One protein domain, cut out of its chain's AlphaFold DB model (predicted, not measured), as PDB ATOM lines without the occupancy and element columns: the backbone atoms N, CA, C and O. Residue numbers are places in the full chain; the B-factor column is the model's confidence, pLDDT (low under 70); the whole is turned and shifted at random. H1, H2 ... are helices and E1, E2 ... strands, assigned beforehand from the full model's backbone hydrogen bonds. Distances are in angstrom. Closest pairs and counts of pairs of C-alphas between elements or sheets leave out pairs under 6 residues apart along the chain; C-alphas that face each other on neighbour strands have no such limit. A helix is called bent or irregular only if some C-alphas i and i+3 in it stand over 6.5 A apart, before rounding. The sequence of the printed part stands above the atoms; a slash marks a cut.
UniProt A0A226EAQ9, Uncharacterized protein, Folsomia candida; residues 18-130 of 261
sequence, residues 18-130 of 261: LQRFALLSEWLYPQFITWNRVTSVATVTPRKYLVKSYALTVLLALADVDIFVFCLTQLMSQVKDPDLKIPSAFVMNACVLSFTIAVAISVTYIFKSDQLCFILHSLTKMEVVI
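Overview. This is residues 18 to 130 of the 261 residues of an uncharacterized protein of Folsomia candida (UniProt A0A226EAQ9). A long helical hairpin, H2 and the arm H3a, makes the length, with a small head at the end away from its turn. In the head the two-stranded hairpin E1 and E2 lies between the short helix H1, beside E1, and the other arm of the bent H3, H3b, beside E2. The printed part has 113 residues, in the order H1, E1, E2, H2, H3; the two strands are antiparallel and the class is mostly helix. The whole is only just loose, close to extended, with a radius of gyration of the C-alphas of 19.5 A and spans of 64 by 29 by 22 A.

Arrangement. E1, residues 33 to 36, and E2, residues 41 to 44, form an antiparallel hairpin at 141 degrees; N 34 and O 43 are 2.9 A apart, within hydrogen-bond range. H3, residues 86 to 128, was assigned as one helix by its hydrogen bonds but is bent: C-alphas 111 and 114 are 8.0 A apart, and its arms H3a, residues 86 to 111, and H3b, residues 114 to 128, stand about perpendicular at 76 degrees. The closest C-alphas of E2 and H3b, Ala 42 and Cys 117, are 6.1 A apart. Those of E1 and H1, residues 18 to 28, are Thr 34 and Glu 26, 7.7 A. H2, residues 51 to 76, touches H3a with its residues 57 to 68 alone, closest at the C-alphas of Asp 64 and Phe 99, 6.0 A; this helical hairpin runs opposite ways at a shallow tilt of 34.8 degrees, only just short of steep. H1 and H2 are apart. Each O i to N i+4 pair is within hydrogen-bond range in H2 and H3a, against 6 of 7 in H1 and 10 of 11 in H3b.

Along the chain. H1 begins at C-alpha 18 (243.926, 318.610, 146.129) and is 15.2 A long; E1 is 9.6 A and E2 10.0 A. H2 is 37.0 A, H3a 38.0 A and H3b 21.1 A, ending at C-alpha 128 (258.095, 308.057, 146.390).

Size, cuts and confidence. The C-alphas of Val 79 and Val 129, the two farthest apart, are 64.7 A apart. Residues 75 to 83 stand free. The printed part has no cut and no long link. Mean pLDDT of the printed part is 77.0, with 16 residues under 70, among them 122 to 130.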
ATOM      1  N   LEU A  18     243.503 317.828 147.291       69.94
ATOM      2  CA  LEU A  18     243.926 318.610 146.129       69.94
ATOM      3  C   LEU A  18     243.544 317.921 144.810       69.94
ATOM      4  O   LEU A  18     243.060 318.584 143.895       69.94
ATOM      5  N   GLN A  19     243.703 316.601 144.720       75.81
ATOM      6  CA  GLN A  19     243.343 315.821 143.535       75.81
ATOM      7  C   GLN A  19     241.833 315.863 143.265       75.81
ATOM      8  O   GLN A  19     241.409 316.065 142.128       75.81
ATOM      9  N   ARG A  20     241.002 315.733 144.305       80.00
ATOM     10  CA  ARG A  20     239.540 315.853 144.178       80.00
ATOM     11  C   ARG A  20     239.108 317.264 143.810       80.00
ATOM     12  O   ARG A  20     238.215 317.425 142.981       80.00
ATOM     13  N   PHE A  21     239.756 318.275 144.383       74.25
ATOM     14  CA  PHE A  21     239.520 319.662 144.004       74.25
ATOM     15  C   PHE A  21     239.896 319.911 142.539       74.25
ATOM     16  O   PHE A  21     239.134 320.554 141.818       74.25
ATOM     17  N   ALA A  22     241.018 319.354 142.074       71.62
ATOM     18  CA  ALA A  22     241.427 319.427 140.676       71.62
ATOM     19  C   ALA A  22     240.395 318.754 139.755       71.62
ATOM     20  O   ALA A  22     239.967 319.372 138.791       71.62
ATOM     21  N   LEU A  23     239.903 317.557 140.085       77.75
ATOM     22  CA  LEU A  23     238.860 316.886 139.297       77.75
ATOM     23  C   LEU A  23     237.549 317.684 139.238       77.75
ATOM     24  O   LEU A  23     236.922 317.775 138.185       77.75
ATOM     25  N   LEU A  24     237.133 318.273 140.361       76.56
ATOM     26  CA  LEU A  24     235.926 319.098 140.412       76.56
ATOM     27  C   LEU A  24     236.086 320.374 139.576       76.56
ATOM     28  O   LEU A  24     235.185 320.758 138.832       76.56
ATOM     29  N   SER A  25     237.241 321.029 139.687       69.50
ATOM     30  CA  SER A  25     237.508 322.265 138.955       69.50
ATOM     31  C   SER A  25     237.795 322.037 137.471       69.50
ATOM     32  O   SER A  25     237.560 322.955 136.698       69.50
ATOM     33  N   GLU A  26     238.192 320.832 137.048       74.94
ATOM     34  CA  GLU A  26     238.297 320.447 135.630       74.94
ATOM     35  C   GLU A  26     236.931 320.499 134.928       74.94
ATOM     36  O   GLU A  26     236.841 320.852 133.754       74.94
ATOM     37  N   TRP A  27     235.854 320.191 135.658       71.38
ATOM     38  CA  TRP A  27     234.492 320.266 135.131       71.38
ATOM     39  C   TRP A  27     233.977 321.707 135.035       71.38
ATOM     40  O   TRP A  27     233.242 322.047 134.110       71.38
ATOM     41  N   LEU A  28     234.376 322.556 135.985       63.94
ATOM     42  CA  LEU A  28     233.915 323.942 136.081       63.94
ATOM     43  C   LEU A  28     234.726 324.906 135.208       63.94
ATOM     44  O   LEU A  28     234.167 325.874 134.698       63.94
ATOM     45  N   TYR A  29     236.024 324.656 135.028       68.81
ATOM     46  CA  TYR A  29     236.932 325.568 134.342       68.81
ATOM     47  C   TYR A  29     237.969 324.821 133.491       68.81
ATOM     48  O   TYR A  29     238.499 323.791 133.905       68.81
ATOM     49  N   PRO A  30     238.334 325.359 132.312       70.25
ATOM     50  CA  PRO A  30     239.429 324.824 131.511       70.25
ATOM     51  C   PRO A  30     240.761 324.980 132.262       70.25
ATOM     52  O   PRO A  30     241.333 326.071 132.341       70.25
ATOM     53  N   GLN A  31     241.245 323.872 132.819       78.38
ATOM     54  CA  GLN A  31     242.479 323.818 133.597       78.38
ATOM     55  C   GLN A  31     243.731 323.784 132.721       78.38
ATOM     56  O   GLN A  31     243.786 323.117 131.687       78.38
ATOM     57  N   PHE A  32     244.789 324.436 133.206       80.81
ATOM     58  CA  PHE A  32     246.137 324.393 132.626       80.81
ATOM     59  C   PHE A  32     246.866 323.063 132.857       80.81
ATOM     60  O   PHE A  32     247.868 322.780 132.198       80.81
ATOM     61  N   ILE A  33     246.370 322.258 133.795       82.81
ATOM     62  CA  ILE A  33     246.964 320.992 134.210       82.81
ATOM     63  C   ILE A  33     245.874 319.929 134.146       82.81
ATOM     64  O   ILE A  33     244.904 320.008 134.891       82.81
ATOM     65  N   THR A  34     246.041 318.932 133.284       86.50
ATOM     66  CA  THR A  34     245.154 317.767 133.210       86.50
ATOM     67  C   THR A  34     245.768 316.620 133.998       86.50
ATOM     68  O   THR A  34     246.940 316.277 133.810       86.50
ATOM     69  N   TRP A  35     244.981 315.990 134.867       83.19
ATOM     70  CA  TRP A  35     245.401 314.781 135.571       83.19
ATOM     71  C   TRP A  35     245.034 313.544 134.758       83.19
ATOM     72  O   TRP A  35     243.863 313.293 134.475       83.19
ATOM     73  N   ASN A  36     246.031 312.732 134.404       86.44
ATOM     74  CA  ASN A  36     245.752 311.431 133.813       86.44
ATOM     75  C   ASN A  36     245.138 310.519 134.886       86.44
ATOM     76  O   ASN A  36     245.783 310.211 135.885       86.44
ATOM     77  N   ARG A  37     243.895 310.074 134.674       84.88
ATOM     78  CA  ARG A  37     243.130 309.276 135.649       84.88
ATOM     79  C   ARG A  37     243.718 307.891 135.918       84.88
ATOM     80  O   ARG A  37     243.473 307.337 136.980       84.88
ATOM     81  N   VAL A  38     244.461 307.334 134.962       87.69
ATOM     82  CA  VAL A  38     245.050 305.992 135.079       87.69
ATOM     83  C   VAL A  38     246.386 306.057 135.805       87.69
ATOM     84  O   VAL A  38     246.665 305.229 136.665       87.69
ATOM     85  N   THR A  39     247.220 307.045 135.474       86.56
ATOM     86  CA  THR A  39     248.570 307.153 136.044       86.56
ATOM     87  C   THR A  39     248.642 308.062 137.267       86.56
ATOM     88  O   THR A  39     249.661 308.066 137.951       86.56
ATOM     89  N   SER A  40     247.596 308.850 137.541       80.00
ATOM     90  CA  SER A  40     247.606 309.946 138.522       80.00
ATOM     91  C   SER A  40     248.791 310.897 138.325       80.00
ATOM     92  O   SER A  40     249.324 311.457 139.276       80.00
ATOM     93  N   VAL A  41     249.235 311.078 137.077       82.38
ATOM     94  CA  VAL A  41     250.306 312.017 136.735       82.38
ATOM     95  C   VAL A  41     249.683 313.278 136.154       82.38
ATOM     96  O   VAL A  41     248.926 313.225 135.181       82.38
ATOM     97  N   ALA A  42     250.019 314.419 136.751       81.94
ATOM     98  CA  ALA A  42     249.714 315.728 136.199       81.94
ATOM     99  C   ALA A  42     250.466 315.925 134.873       81.94
ATOM    100  O   ALA A  42     251.674 315.704 134.797       81.94
ATOM    101  N   THR A  43     249.754 316.367 133.843       86.00
ATOM    102  CA  THR A  43     250.300 316.695 132.521       86.00
ATOM    103  C   THR A  43     249.832 318.084 132.109       86.00
ATOM    104  O   THR A  43     248.753 318.523 132.507       86.00
ATOM    105  N   VAL A  44     250.646 318.809 131.343       86.75
ATOM    106  CA  VAL A  44     250.253 320.125 130.827       86.75
ATOM    107  C   VAL A  44     249.153 319.934 129.791       86.75
ATOM    108  O   VAL A  44     249.312 319.157 128.846       86.75
ATOM    109  N   THR A  45     248.042 320.650 129.953       87.06
ATOM    110  CA  THR A  45     246.950 320.626 128.981       87.06
ATOM    111  C   THR A  45     247.454 321.179 127.640       87.06
ATOM    112  O   THR A  45     248.000 322.288 127.607       87.06
ATOM    113  N   PRO A  46     247.277 320.478 126.504       90.00
ATOM    114  CA  PRO A  46     247.721 320.989 125.211       90.00
ATOM    115  C   PRO A  46     247.076 322.344 124.888       90.00
ATOM    116  O   PRO A  46     245.864 322.507 125.039       90.00
ATOM    117  N   ARG A  47     247.863 323.299 124.366       85.81
ATOM    118  CA  ARG A  47     247.422 324.689 124.109       85.81
ATOM    119  C   ARG A  47     246.116 324.804 123.316       85.81
ATOM    120  O   ARG A  47     245.318 325.691 123.593       85.81
ATOM    121  N   LYS A  48     245.860 323.878 122.384       88.69
ATOM    122  CA  LYS A  48     244.621 323.836 121.585       88.69
ATOM    123  C   LYS A  48     243.340 323.708 122.423       88.69
ATOM    124  O   LYS A  48     242.287 324.142 121.976       88.69
ATOM    125  N   TYR A  49     243.423 323.159 123.635       86.19
ATOM    126  CA  TYR A  49     242.289 323.046 124.559       86.19
ATOM    127  C   TYR A  49     242.211 324.209 125.559       86.19
ATOM    128  O   TYR A  49     241.193 324.378 126.225       86.19
ATOM    129  N   LEU A  50     243.252 325.045 125.637       86.62
ATOM    130  CA  LEU A  50     243.326 326.192 126.547       86.62
ATOM    131  C   LEU A  50     242.693 327.465 125.985       86.62
ATOM    132  O   LEU A  50     242.629 328.463 126.696       86.62
ATOM    133  N   VAL A  51     242.169 327.438 124.755       87.00
ATOM    134  CA  VAL A  51     241.540 328.601 124.103       87.00
ATOM    135  C   VAL A  51     240.466 329.234 124.993       87.00
ATOM    136  O   VAL A  51     240.450 330.448 125.156       87.00
ATOM    137  N   LYS A  52     239.623 328.418 125.642       81.31
ATOM    138  CA  LYS A  52     238.593 328.912 126.571       81.31
ATOM    139  C   LYS A  52     239.189 329.579 127.815       81.31
ATOM    140  O   LYS A  52     238.652 330.577 128.275       81.31
ATOM    141  N   SER A  53     240.291 329.041 128.341       80.50
ATOM    142  CA  SER A  53     240.977 329.595 129.514       80.50
ATOM    143  C   SER A  53     241.638 330.931 129.178       80.50
ATOM    144  O   SER A  53     241.442 331.910 129.887       80.50
ATOM    145  N   TYR A  54     242.318 331.011 128.028       85.31
ATOM    146  CA  TYR A  54     242.886 332.263 127.525       85.31
ATOM    147  C   TYR A  54     241.817 333.318 127.260       85.31
ATOM    148  O   TYR A  54     241.981 334.457 127.685       85.31
ATOM    149  N   ALA A  55     240.712 332.942 126.612       82.56
ATOM    150  CA  ALA A  55     239.593 333.850 126.388       82.56
ATOM    151  C   ALA A  55     239.034 334.382 127.716       82.56
ATOM    152  O   ALA A  55     238.824 335.583 127.844       82.56
ATOM    153  N   LEU A  56     238.870 333.517 128.724       77.00
ATOM    154  CA  LEU A  56     238.412 333.924 130.052       77.00
ATOM    155  C   LEU A  56     239.403 334.874 130.738       77.00
ATOM    156  O   LEU A  56     238.978 335.886 131.276       77.00
ATOM    157  N   THR A  57     240.711 334.595 130.699       81.12
ATOM    158  CA  THR A  57     241.723 335.490 131.283       81.12
ATOM    159  C   THR A  57     241.768 336.847 130.583       81.12
ATOM    160  O   THR A  57     241.889 337.865 131.256       81.12
ATOM    161  N   VAL A  58     241.641 336.881 129.252       81.75
ATOM    162  CA  VAL A  58     241.572 338.138 128.489       81.75
ATOM    163  C   VAL A  58     240.309 338.915 128.848       81.75
ATOM    164  O   VAL A  58     240.402 340.107 129.116       81.75
ATOM    165  N   LEU A  59     239.148 338.257 128.921       73.81
ATOM    166  CA  LEU A  59     237.901 338.892 129.359       73.81
ATOM    167  C   LEU A  59     238.012 339.443 130.785       73.81
ATOM    168  O   LEU A  59     237.563 340.553 131.044       73.81
ATOM    169  N   LEU A  60     238.647 338.693 131.688       80.38
ATOM    170  CA  LEU A  60     238.879 339.106 133.068       80.38
ATOM    171  C   LEU A  60     239.781 340.348 133.145       80.38
ATOM    172  O   LEU A  60     239.481 341.269 133.893       80.38
ATOM    173  N   ALA A  61     240.846 340.393 132.342       80.56
ATOM    174  CA  ALA A  61     241.738 341.546 132.260       80.56
ATOM    175  C   ALA A  61     241.053 342.770 131.633       80.56
ATOM    176  O   ALA A  61     241.245 343.884 132.103       80.56
ATOM    177  N   LEU A  62     240.226 342.576 130.600       78.38
ATOM    178  CA  LEU A  62     239.436 343.661 130.012       78.38
ATOM    179  C   LEU A  62     238.418 344.223 131.012       78.38
ATOM    180  O   LEU A  62     238.262 345.436 131.079       78.38
ATOM    181  N   ALA A  63     237.771 343.365 131.806       76.38
ATOM    182  CA  ALA A  63     236.866 343.799 132.867       76.38
ATOM    183  C   ALA A  63     237.607 344.581 133.964       76.38
ATOM    184  O   ALA A  63     237.110 345.605 134.418       76.38
ATOM    185  N   ASP A  64     238.807 344.141 134.352       83.12
ATOM    186  CA  ASP A  64     239.655 344.851 135.320       83.12
ATOM    187  C   ASP A  64     240.041 346.250 134.805       83.12
ATOM    188  O   ASP A  64     239.904 347.239 135.523       83.12
ATOM    189  N   VAL A  65     240.420 346.357 133.525       80.94
ATOM    190  CA  VAL A  65     240.712 347.645 132.871       80.94
ATOM    191  C   VAL A  65     239.474 348.540 132.805       80.94
ATOM    192  O   VAL A  65     239.587 349.731 133.081       80.94
ATOM    193  N   ASP A  66     238.304 348.001 132.467       76.62
ATOM    194  CA  ASP A  66     237.055 348.771 132.402       76.62
ATOM    195  C   ASP A  66     236.665 349.327 133.780       76.62
ATOM    196  O   ASP A  66     236.414 350.526 133.925       76.62
ATOM    197  N   ILE A  67     236.731 348.492 134.825       80.56
ATOM    198  CA  ILE A  67     236.493 348.922 136.210       80.56
ATOM    199  C   ILE A  67     237.521 349.983 136.621       80.56
ATOM    200  O   ILE A  67     237.159 350.978 137.247       80.56
ATOM    201  N   PHE A  68     238.790 349.810 136.253       80.44
ATOM    202  CA  PHE A  68     239.841 350.776 136.556       80.44
ATOM    203  C   PHE A  68     239.610 352.127 135.863       80.44
ATOM    204  O   PHE A  68     239.694 353.174 136.510       80.44
ATOM    205  N   VAL A  69     239.256 352.130 134.574       81.50
ATOM    206  CA  VAL A  69     238.909 353.349 133.824       81.50
ATOM    207  C   VAL A  69     237.675 354.019 134.424       81.50
ATOM    208  O   VAL A  69     237.658 355.244 134.569       81.50
ATOM    209  N   PHE A  70     236.668 353.246 134.830       82.62
ATOM    210  CA  PHE A  70     235.498 353.773 135.527       82.62
ATOM    211  C   PHE A  70     235.885 354.429 136.865       82.62
ATOM    212  O   PHE A  70     235.490 355.567 137.119       82.62
ATOM    213  N   CYS A  71     236.724 353.776 137.680       81.00
ATOM    214  CA  CYS A  71     237.263 354.343 138.922       81.00
ATOM    215  C   CYS A  71     238.013 355.658 138.676       81.00
ATOM    216  O   CYS A  71     237.779 356.636 139.385       81.00
ATOM    217  N   LEU A  72     238.883 355.704 137.663       79.06
ATOM    218  CA  LEU A  72     239.606 356.922 137.292       79.06
ATOM    219  C   LEU A  72     238.658 358.026 136.826       79.06
ATOM    220  O   LEU A  72     238.835 359.181 137.198       79.06
ATOM    221  N   THR A  73     237.637 357.681 136.047       82.19
ATOM    222  CA  THR A  73     236.649 358.651 135.555       82.19
ATOM    223  C   THR A  73     235.868 359.272 136.713       82.19
ATOM    224  O   THR A  73     235.703 360.488 136.748       82.19
ATOM    225  N   GLN A  74     235.462 358.462 137.694       81.88
ATOM    226  CA  GLN A  74     234.802 358.924 138.921       81.88
ATOM    227  C   GLN A  74     235.735 359.748 139.820       81.88
ATOM    228  O   GLN A  74     235.294 360.679 140.487       81.88
ATOM    229  N   LEU A  75     237.033 359.427 139.840       76.25
ATOM    230  CA  LEU A  75     238.029 360.202 140.582       76.25
ATOM    231  C   LEU A  75     238.275 361.575 139.936       76.25
ATOM    232  O   LEU A  75     238.469 362.563 140.638       76.25
ATOM    233  N   MET A  76     238.266 361.631 138.602       81.00
ATOM    234  CA  MET A  76     238.525 362.844 137.823       81.00
ATOM    235  C   MET A  76     237.285 363.733 137.655       81.00
ATOM    236  O   MET A  76     237.433 364.911 137.318       81.00
ATOM    237  N   SER A  77     236.064 363.223 137.869       85.00
ATOM    238  CA  SER A  77     234.864 364.057 137.790       85.00
ATOM    239  C   SER A  77     234.762 364.965 139.018       85.00
ATOM    240  O   SER A  77     234.586 364.525 140.150       85.00
ATOM    241  N   GLN A  78     234.825 366.281 138.797       78.69
ATOM    242  CA  GLN A  78     234.598 367.268 139.866       78.69
ATOM    243  C   GLN A  78     233.172 367.201 140.431       78.69
ATOM    244  O   GLN A  78     232.915 367.621 141.559       78.69
ATOM    245  N   VAL A  79     232.241 366.645 139.656       86.75
ATOM    246  CA  VAL A  79     230.894 366.321 140.110       86.75
ATOM    247  C   VAL A  79     230.940 364.904 140.671       86.75
ATOM    248  O   VAL A  79     230.898 363.934 139.914       86.75
ATOM    249  N   LYS A  80     231.087 364.792 141.998       71.00
ATOM    250  CA  LYS A  80     230.915 363.519 142.708       71.00
ATOM    251  C   LYS A  80     229.474 363.060 142.532       71.00
ATOM    252  O   LYS A  80     228.551 363.815 142.835       71.00
ATOM    253  N   ASP A  81     229.302 361.830 142.069       77.31
ATOM    254  CA  ASP A  81     227.993 361.201 141.983       77.31
ATOM    255  C   ASP A  81     227.391 361.096 143.403       77.31
ATOM    256  O   ASP A  81     227.987 360.436 144.266       77.31
ATOM    257  N   PRO A  82     226.266 361.777 143.706       82.44
ATOM    258  CA  PRO A  82     225.674 361.763 145.044       82.44
ATOM    259  C   PRO A  82     225.208 360.361 145.465       82.44
ATOM    260  O   PRO A  82     225.051 360.102 146.663       82.44
ATOM    261  N   ASP A  83     225.033 359.449 144.505       81.12
ATOM    262  CA  ASP A  83     224.627 358.069 144.757       81.12
ATOM    263  C   ASP A  83     225.805 357.136 145.080       81.12
ATOM    264  O   ASP A  83     225.590 356.010 145.554       81.12
ATOM    265  N   LEU A  84     227.054 357.596 144.925       78.25
ATOM    266  CA  LEU A  84     228.242 356.836 145.308       78.25
ATOM    267  C   LEU A  84     228.421 356.849 146.836       78.25
ATOM    268  O   LEU A  84     229.232 357.572 147.419       78.25
ATOM    269  N   LYS A  85     227.622 356.023 147.509       84.06
ATOM    270  CA  LYS A  85     227.669 355.847 148.960       84.06
ATOM    271  C   LYS A  85     228.929 355.086 149.379       84.06
ATOM    272  O   LYS A  85     229.450 354.230 148.677       84.06
ATOM    273  N   ILE A  86     229.348 355.314 150.620       75.69
ATOM    274  CA  ILE A  86     230.460 354.609 151.278       75.69
ATOM    275  C   ILE A  86     230.486 353.082 151.020       75.69
ATOM    276  O   ILE A  86     231.552 352.552 150.695       75.69
ATOM    277  N   PRO A  87     229.354 352.352 151.105       76.31
ATOM    278  CA  PRO A  87     229.351 350.911 150.878       76.31
ATOM    279  C   PRO A  87     229.641 350.514 149.426       76.31
ATOM    280  O   PRO A  87     230.286 349.491 149.211       76.31
ATOM    281  N   SER A  88     229.202 351.292 148.428       75.50
ATOM    282  CA  SER A  88     229.444 350.951 147.019       75.50
ATOM    283  C   SER A  88     230.919 351.107 146.654       75.50
ATOM    284  O   SER A  88     231.457 350.247 145.962       75.50
ATOM    285  N   ALA A  89     231.602 352.111 147.214       75.88
ATOM    286  CA  ALA A  89     233.050 352.265 147.073       75.88
ATOM    287  C   ALA A  89     233.824 351.060 147.642       75.88
ATOM    288  O   ALA A  89     234.762 350.569 147.015       75.88
ATOM    289  N   PHE A  90     233.409 350.532 148.800       72.56
ATOM    290  CA  PHE A  90     234.043 349.348 149.390       72.56
ATOM    291  C   PHE A  90     233.825 348.089 148.540       72.56
ATOM    292  O   PHE A  90     234.764 347.327 148.310       72.56
ATOM    293  N   VAL A  91     232.603 347.887 148.038       73.88
ATOM    294  CA  VAL A  91     232.274 346.762 147.147       73.88
ATOM    295  C   VAL A  91     233.067 346.844 145.845       73.88
ATOM    296  O   VAL A  91     233.608 345.832 145.399       73.88
ATOM    297  N   MET A  92     233.188 348.037 145.266       77.44
ATOM    298  CA  MET A  92     234.012 348.265 144.084       77.44
ATOM    299  C   MET A  92     235.483 347.952 144.339       77.44
ATOM    300  O   MET A  92     236.087 347.234 143.549       77.44
ATOM    301  N   ASN A  93     236.049 348.418 145.455       74.94
ATOM    302  CA  ASN A  93     237.442 348.129 145.782       74.94
ATOM    303  C   ASN A  93     237.691 346.628 145.991       74.94
ATOM    304  O   ASN A  93     238.648 346.067 145.463       74.94
ATOM    305  N   ALA A  94     236.799 345.954 146.719       74.81
ATOM    306  CA  ALA A  94     236.876 344.509 146.896       74.81
ATOM    307  C   ALA A  94     236.782 343.768 145.549       74.81
ATOM    308  O   ALA A  94     237.497 342.784 145.346       74.81
ATOM    309  N   CYS A  95     235.951 344.259 144.620       75.75
ATOM    310  CA  CYS A  95     235.910 343.748 143.253       75.75
ATOM    311  C   CYS A  95     237.259 343.932 142.559       75.75
ATOM    312  O   CYS A  95     237.829 342.922 142.151       75.75
ATOM    313  N   VAL A  96     237.795 345.155 142.476       79.62
ATOM    314  CA  VAL A  96     239.085 345.439 141.819       79.62
ATOM    315  C   VAL A  96     240.179 344.529 142.366       79.62
ATOM    316  O   VAL A  96     240.789 343.782 141.610       79.62
ATOM    317  N   LEU A  97     240.342 344.469 143.691       78.69
ATOM    318  CA  LEU A  97     241.342 343.606 144.317       78.69
ATOM    319  C   LEU A  97     241.154 342.128 143.932       78.69
ATOM    320  O   LEU A  97     242.124 341.428 143.636       78.69
ATOM    321  N   SER A  98     239.910 341.640 143.903       77.38
ATOM    322  CA  SER A  98     239.620 340.260 143.506       77.38
ATOM    323  C   SER A  98     239.943 339.985 142.032       77.38
ATOM    324  O   SER A  98     240.507 338.929 141.731       77.38
ATOM    325  N   PHE A  99     239.658 340.933 141.131       76.75
ATOM    326  CA  PHE A  99     239.980 340.835 139.707       76.75
ATOM    327  C   PHE A  99     241.489 340.878 139.489       76.75
ATOM    328  O   PHE A  99     242.022 339.980 138.837       76.75
ATOM    329  N   THR A 100     242.197 341.811 140.124       80.31
ATOM    330  CA  THR A 100     243.660 341.907 140.061       80.31
ATOM    331  C   THR A 100     244.326 340.610 140.533       80.31
ATOM    332  O   THR A 100     245.201 340.070 139.848       80.31
ATOM    333  N   ILE A 101     243.882 340.042 141.663       80.12
ATOM    334  CA  ILE A 101     244.392 338.753 142.161       80.12
ATOM    335  C   ILE A 101     244.096 337.632 141.155       80.12
ATOM    336  O   ILE A 101     244.978 336.828 140.843       80.12
ATOM    337  N   ALA A 102     242.876 337.568 140.622       75.50
ATOM    338  CA  ALA A 102     242.472 336.521 139.692       75.50
ATOM    339  C   ALA A 102     243.213 336.607 138.342       75.50
ATOM    340  O   ALA A 102     243.635 335.571 137.812       75.50
ATOM    341  N   VAL A 103     243.452 337.812 137.814       80.94
ATOM    342  CA  VAL A 103     244.272 338.051 136.615       80.94
ATOM    343  C   VAL A 103     245.722 337.654 136.886       80.94
ATOM    344  O   VAL A 103     246.286 336.880 136.111       80.94
ATOM    345  N   ALA A 104     246.311 338.081 138.007       81.69
ATOM    346  CA  ALA A 104     247.690 337.743 138.364       81.69
ATOM    347  C   ALA A 104     247.906 336.225 138.501       81.69
ATOM    348  O   ALA A 104     248.885 335.673 137.979       81.69
ATOM    349  N   ILE A 105     246.968 335.529 139.149       78.62
ATOM    350  CA  ILE A 105     246.977 334.066 139.252       78.62
ATOM    351  C   ILE A 105     246.872 333.443 137.855       78.62
ATOM    352  O   ILE A 105     247.693 332.592 137.504       78.62
ATOM    353  N   SER A 106     245.917 333.885 137.037       79.31
ATOM    354  CA  SER A 106     245.691 333.344 135.691       79.31
ATOM    355  C   SER A 106     246.919 333.510 134.793       79.31
ATOM    356  O   SER A 106     247.393 332.539 134.206       79.31
ATOM    357  N   VAL A 107     247.502 334.708 134.757       77.62
ATOM    358  CA  VAL A 107     248.742 335.019 134.032       77.62
ATOM    359  C   VAL A 107     249.890 334.127 134.509       77.62
ATOM    360  O   VAL A 107     250.609 333.547 133.692       77.62
ATOM    361  N   THR A 108     250.027 333.936 135.824       77.06
ATOM    362  CA  THR A 108     251.038 333.033 136.391       77.06
ATOM    363  C   THR A 108     250.856 331.606 135.874       77.06
ATOM    364  O   THR A 108     251.822 330.999 135.408       77.06
ATOM    365  N   TYR A 109     249.632 331.072 135.898       73.81
ATOM    366  CA  TYR A 109     249.348 329.734 135.376       73.81
ATOM    367  C   TYR A 109     249.638 329.617 133.876       73.81
ATOM    368  O   TYR A 109     250.204 328.611 133.453       73.81
ATOM    369  N   ILE A 110     249.319 330.644 133.083       77.81
ATOM    370  CA  ILE A 110     249.564 330.669 131.635       77.81
ATOM    371  C   ILE A 110     251.058 330.573 131.317       77.81
ATOM    372  O   ILE A 110     251.462 329.747 130.495       77.81
ATOM    373  N   PHE A 111     251.882 331.407 131.954       76.25
ATOM    374  CA  PHE A 111     253.307 331.501 131.629       76.25
ATOM    375  C   PHE A 111     254.165 330.442 132.324       76.25
ATOM    376  O   PHE A 111     255.295 330.190 131.900       76.25
ATOM    377  N   LYS A 112     253.668 329.837 133.409       76.06
ATOM    378  CA  LYS A 112     254.436 328.915 134.259       76.06
ATOM    379  C   LYS A 112     253.803 327.529 134.389       76.06
ATOM    380  O   LYS A 112     254.221 326.766 135.260       76.06
ATOM    381  N   SER A 113     252.856 327.168 133.522       75.81
ATOM    382  CA  SER A 113     252.203 325.848 133.516       75.81
ATOM    383  C   SER A 113     253.206 324.692 133.463       75.81
ATOM    384  O   SER A 113     253.087 323.752 134.249       75.81
ATOM    385  N   ASP A 114     254.247 324.793 132.632       74.75
ATOM    386  CA  ASP A 114     255.307 323.779 132.533       74.75
ATOM    387  C   ASP A 114     256.077 323.618 133.855       74.75
ATOM    388  O   ASP A 114     256.385 322.503 134.280       74.75
ATOM    389  N   GLN A 115     256.349 324.727 134.554       72.69
ATOM    390  CA  GLN A 115     257.042 324.710 135.847       72.69
ATOM    391  C   GLN A 115     256.147 324.148 136.954       72.69
ATOM    392  O   GLN A 115     256.616 323.366 137.778       72.69
ATOM    393  N   LEU A 116     254.858 324.490 136.958       69.19
ATOM    394  CA  LEU A 116     253.880 323.949 137.905       69.19
ATOM    395  C   LEU A 116     253.664 322.450 137.705       69.19
ATOM    396  O   LEU A 116     253.656 321.696 138.677       69.19
ATOM    397  N   CYS A 117     253.550 322.004 136.456       74.06
ATOM    398  CA  CYS A 117     253.442 320.589 136.126       74.06
ATOM    399  C   CYS A 117     254.712 319.841 136.542       74.06
ATOM    400  O   CYS A 117     254.636 318.791 137.177       74.06
ATOM    401  N   PHE A 118     255.883 320.439 136.305       74.38
ATOM    402  CA  PHE A 118     257.145 319.910 136.796       74.38
ATOM    403  C   PHE A 118     257.183 319.798 138.337       74.38
ATOM    404  O   PHE A 118     257.653 318.787 138.864       74.38
ATOM    405  N   ILE A 119     256.678 320.794 139.073       65.56
ATOM    406  CA  ILE A 119     256.606 320.772 140.544       65.56
ATOM    407  C   ILE A 119     255.634 319.699 141.026       65.56
ATOM    408  O   ILE A 119     256.008 318.913 141.888       65.56
ATOM    409  N   LEU A 120     254.424 319.612 140.468       67.50
ATOM    410  CA  LEU A 120     253.440 318.584 140.828       67.50
ATOM    411  C   LEU A 120     253.956 317.178 140.524       67.50
ATOM    412  O   LEU A 120     253.812 316.275 141.349       67.50
ATOM    413  N   HIS A 121     254.614 317.004 139.377       71.38
ATOM    414  CA  HIS A 121     255.286 315.759 139.027       71.38
ATOM    415  C   HIS A 121     256.432 315.451 140.000       71.38
ATOM    416  O   HIS A 121     256.630 314.310 140.400       71.38
ATOM    417  N   SER A 122     257.168 316.472 140.438       66.19
ATOM    418  CA  SER A 122     258.216 316.303 141.444       66.19
ATOM    419  C   SER A 122     257.648 315.989 142.818       66.19
ATOM    420  O   SER A 122     258.250 315.196 143.512       66.19
ATOM    421  N   LEU A 123     256.512 316.557 143.217       62.34
ATOM    422  CA  LEU A 123     255.866 316.281 144.503       62.34
ATOM    423  C   LEU A 123     255.299 314.860 144.546       62.34
ATOM    424  O   LEU A 123     255.572 314.138 145.497       62.34
ATOM    425  N   THR A 124     254.608 314.431 143.488       65.25
ATOM    426  CA  THR A 124     254.126 313.042 143.337       65.25
ATOM    427  C   THR A 124     255.277 312.046 143.281       65.25
ATOM    428  O   THR A 124     255.246 310.999 143.920       65.25
ATOM    429  N   LYS A 125     256.357 312.389 142.571       61.31
ATOM    430  CA  LYS A 125     257.564 311.562 142.545       61.31
ATOM    431  C   LYS A 125     258.347 311.634 143.856       61.31
ATOM    432  O   LYS A 125     259.007 310.661 144.191       61.31
ATOM    433  N   MET A 126     258.272 312.734 144.608       48.44
ATOM    434  CA  MET A 126     258.921 312.907 145.913       48.44
ATOM    435  C   MET A 126     258.169 312.229 147.054       48.44
ATOM    436  O   MET A 126     258.813 311.845 148.022       48.44
ATOM    437  N   GLU A 127     256.862 312.006 146.927       59.75
ATOM    438  CA  GLU A 127     256.123 311.078 147.794       59.75
ATOM    439  C   GLU A 127     256.739 309.667 147.736       59.75
ATOM    440  O   GLU A 127     256.786 308.964 148.742       59.75
ATOM    441  N   VAL A 128     257.335 309.306 146.590       52.69
ATOM    442  CA  VAL A 128     258.095 308.057 146.390       52.69
ATOM    443  C   VAL A 128     259.615 308.240 146.587       52.69
ATOM    444  O   VAL A 128     260.321 307.302 146.950       52.69
ATOM    445  N   VAL A 129     260.153 309.444 146.364       52.12
ATOM    446  CA  VAL A 129     261.593 309.760 146.337       52.12
ATOM    447  C   VAL A 129     261.845 311.103 147.023       52.12
ATOM    448  O   VAL A 129     262.096 312.112 146.370       52.12
ATOM    449  N   ILE A 130     261.803 311.154 148.347       48.16
ATOM    450  CA  ILE A 130     262.177 312.347 149.116       48.16
ATOM    451  C   ILE A 130     263.698 312.602 148.966       48.16
ATOM    452  O   ILE A 130     264.450 312.335 149.897       48.16
TER     453      ILE A 130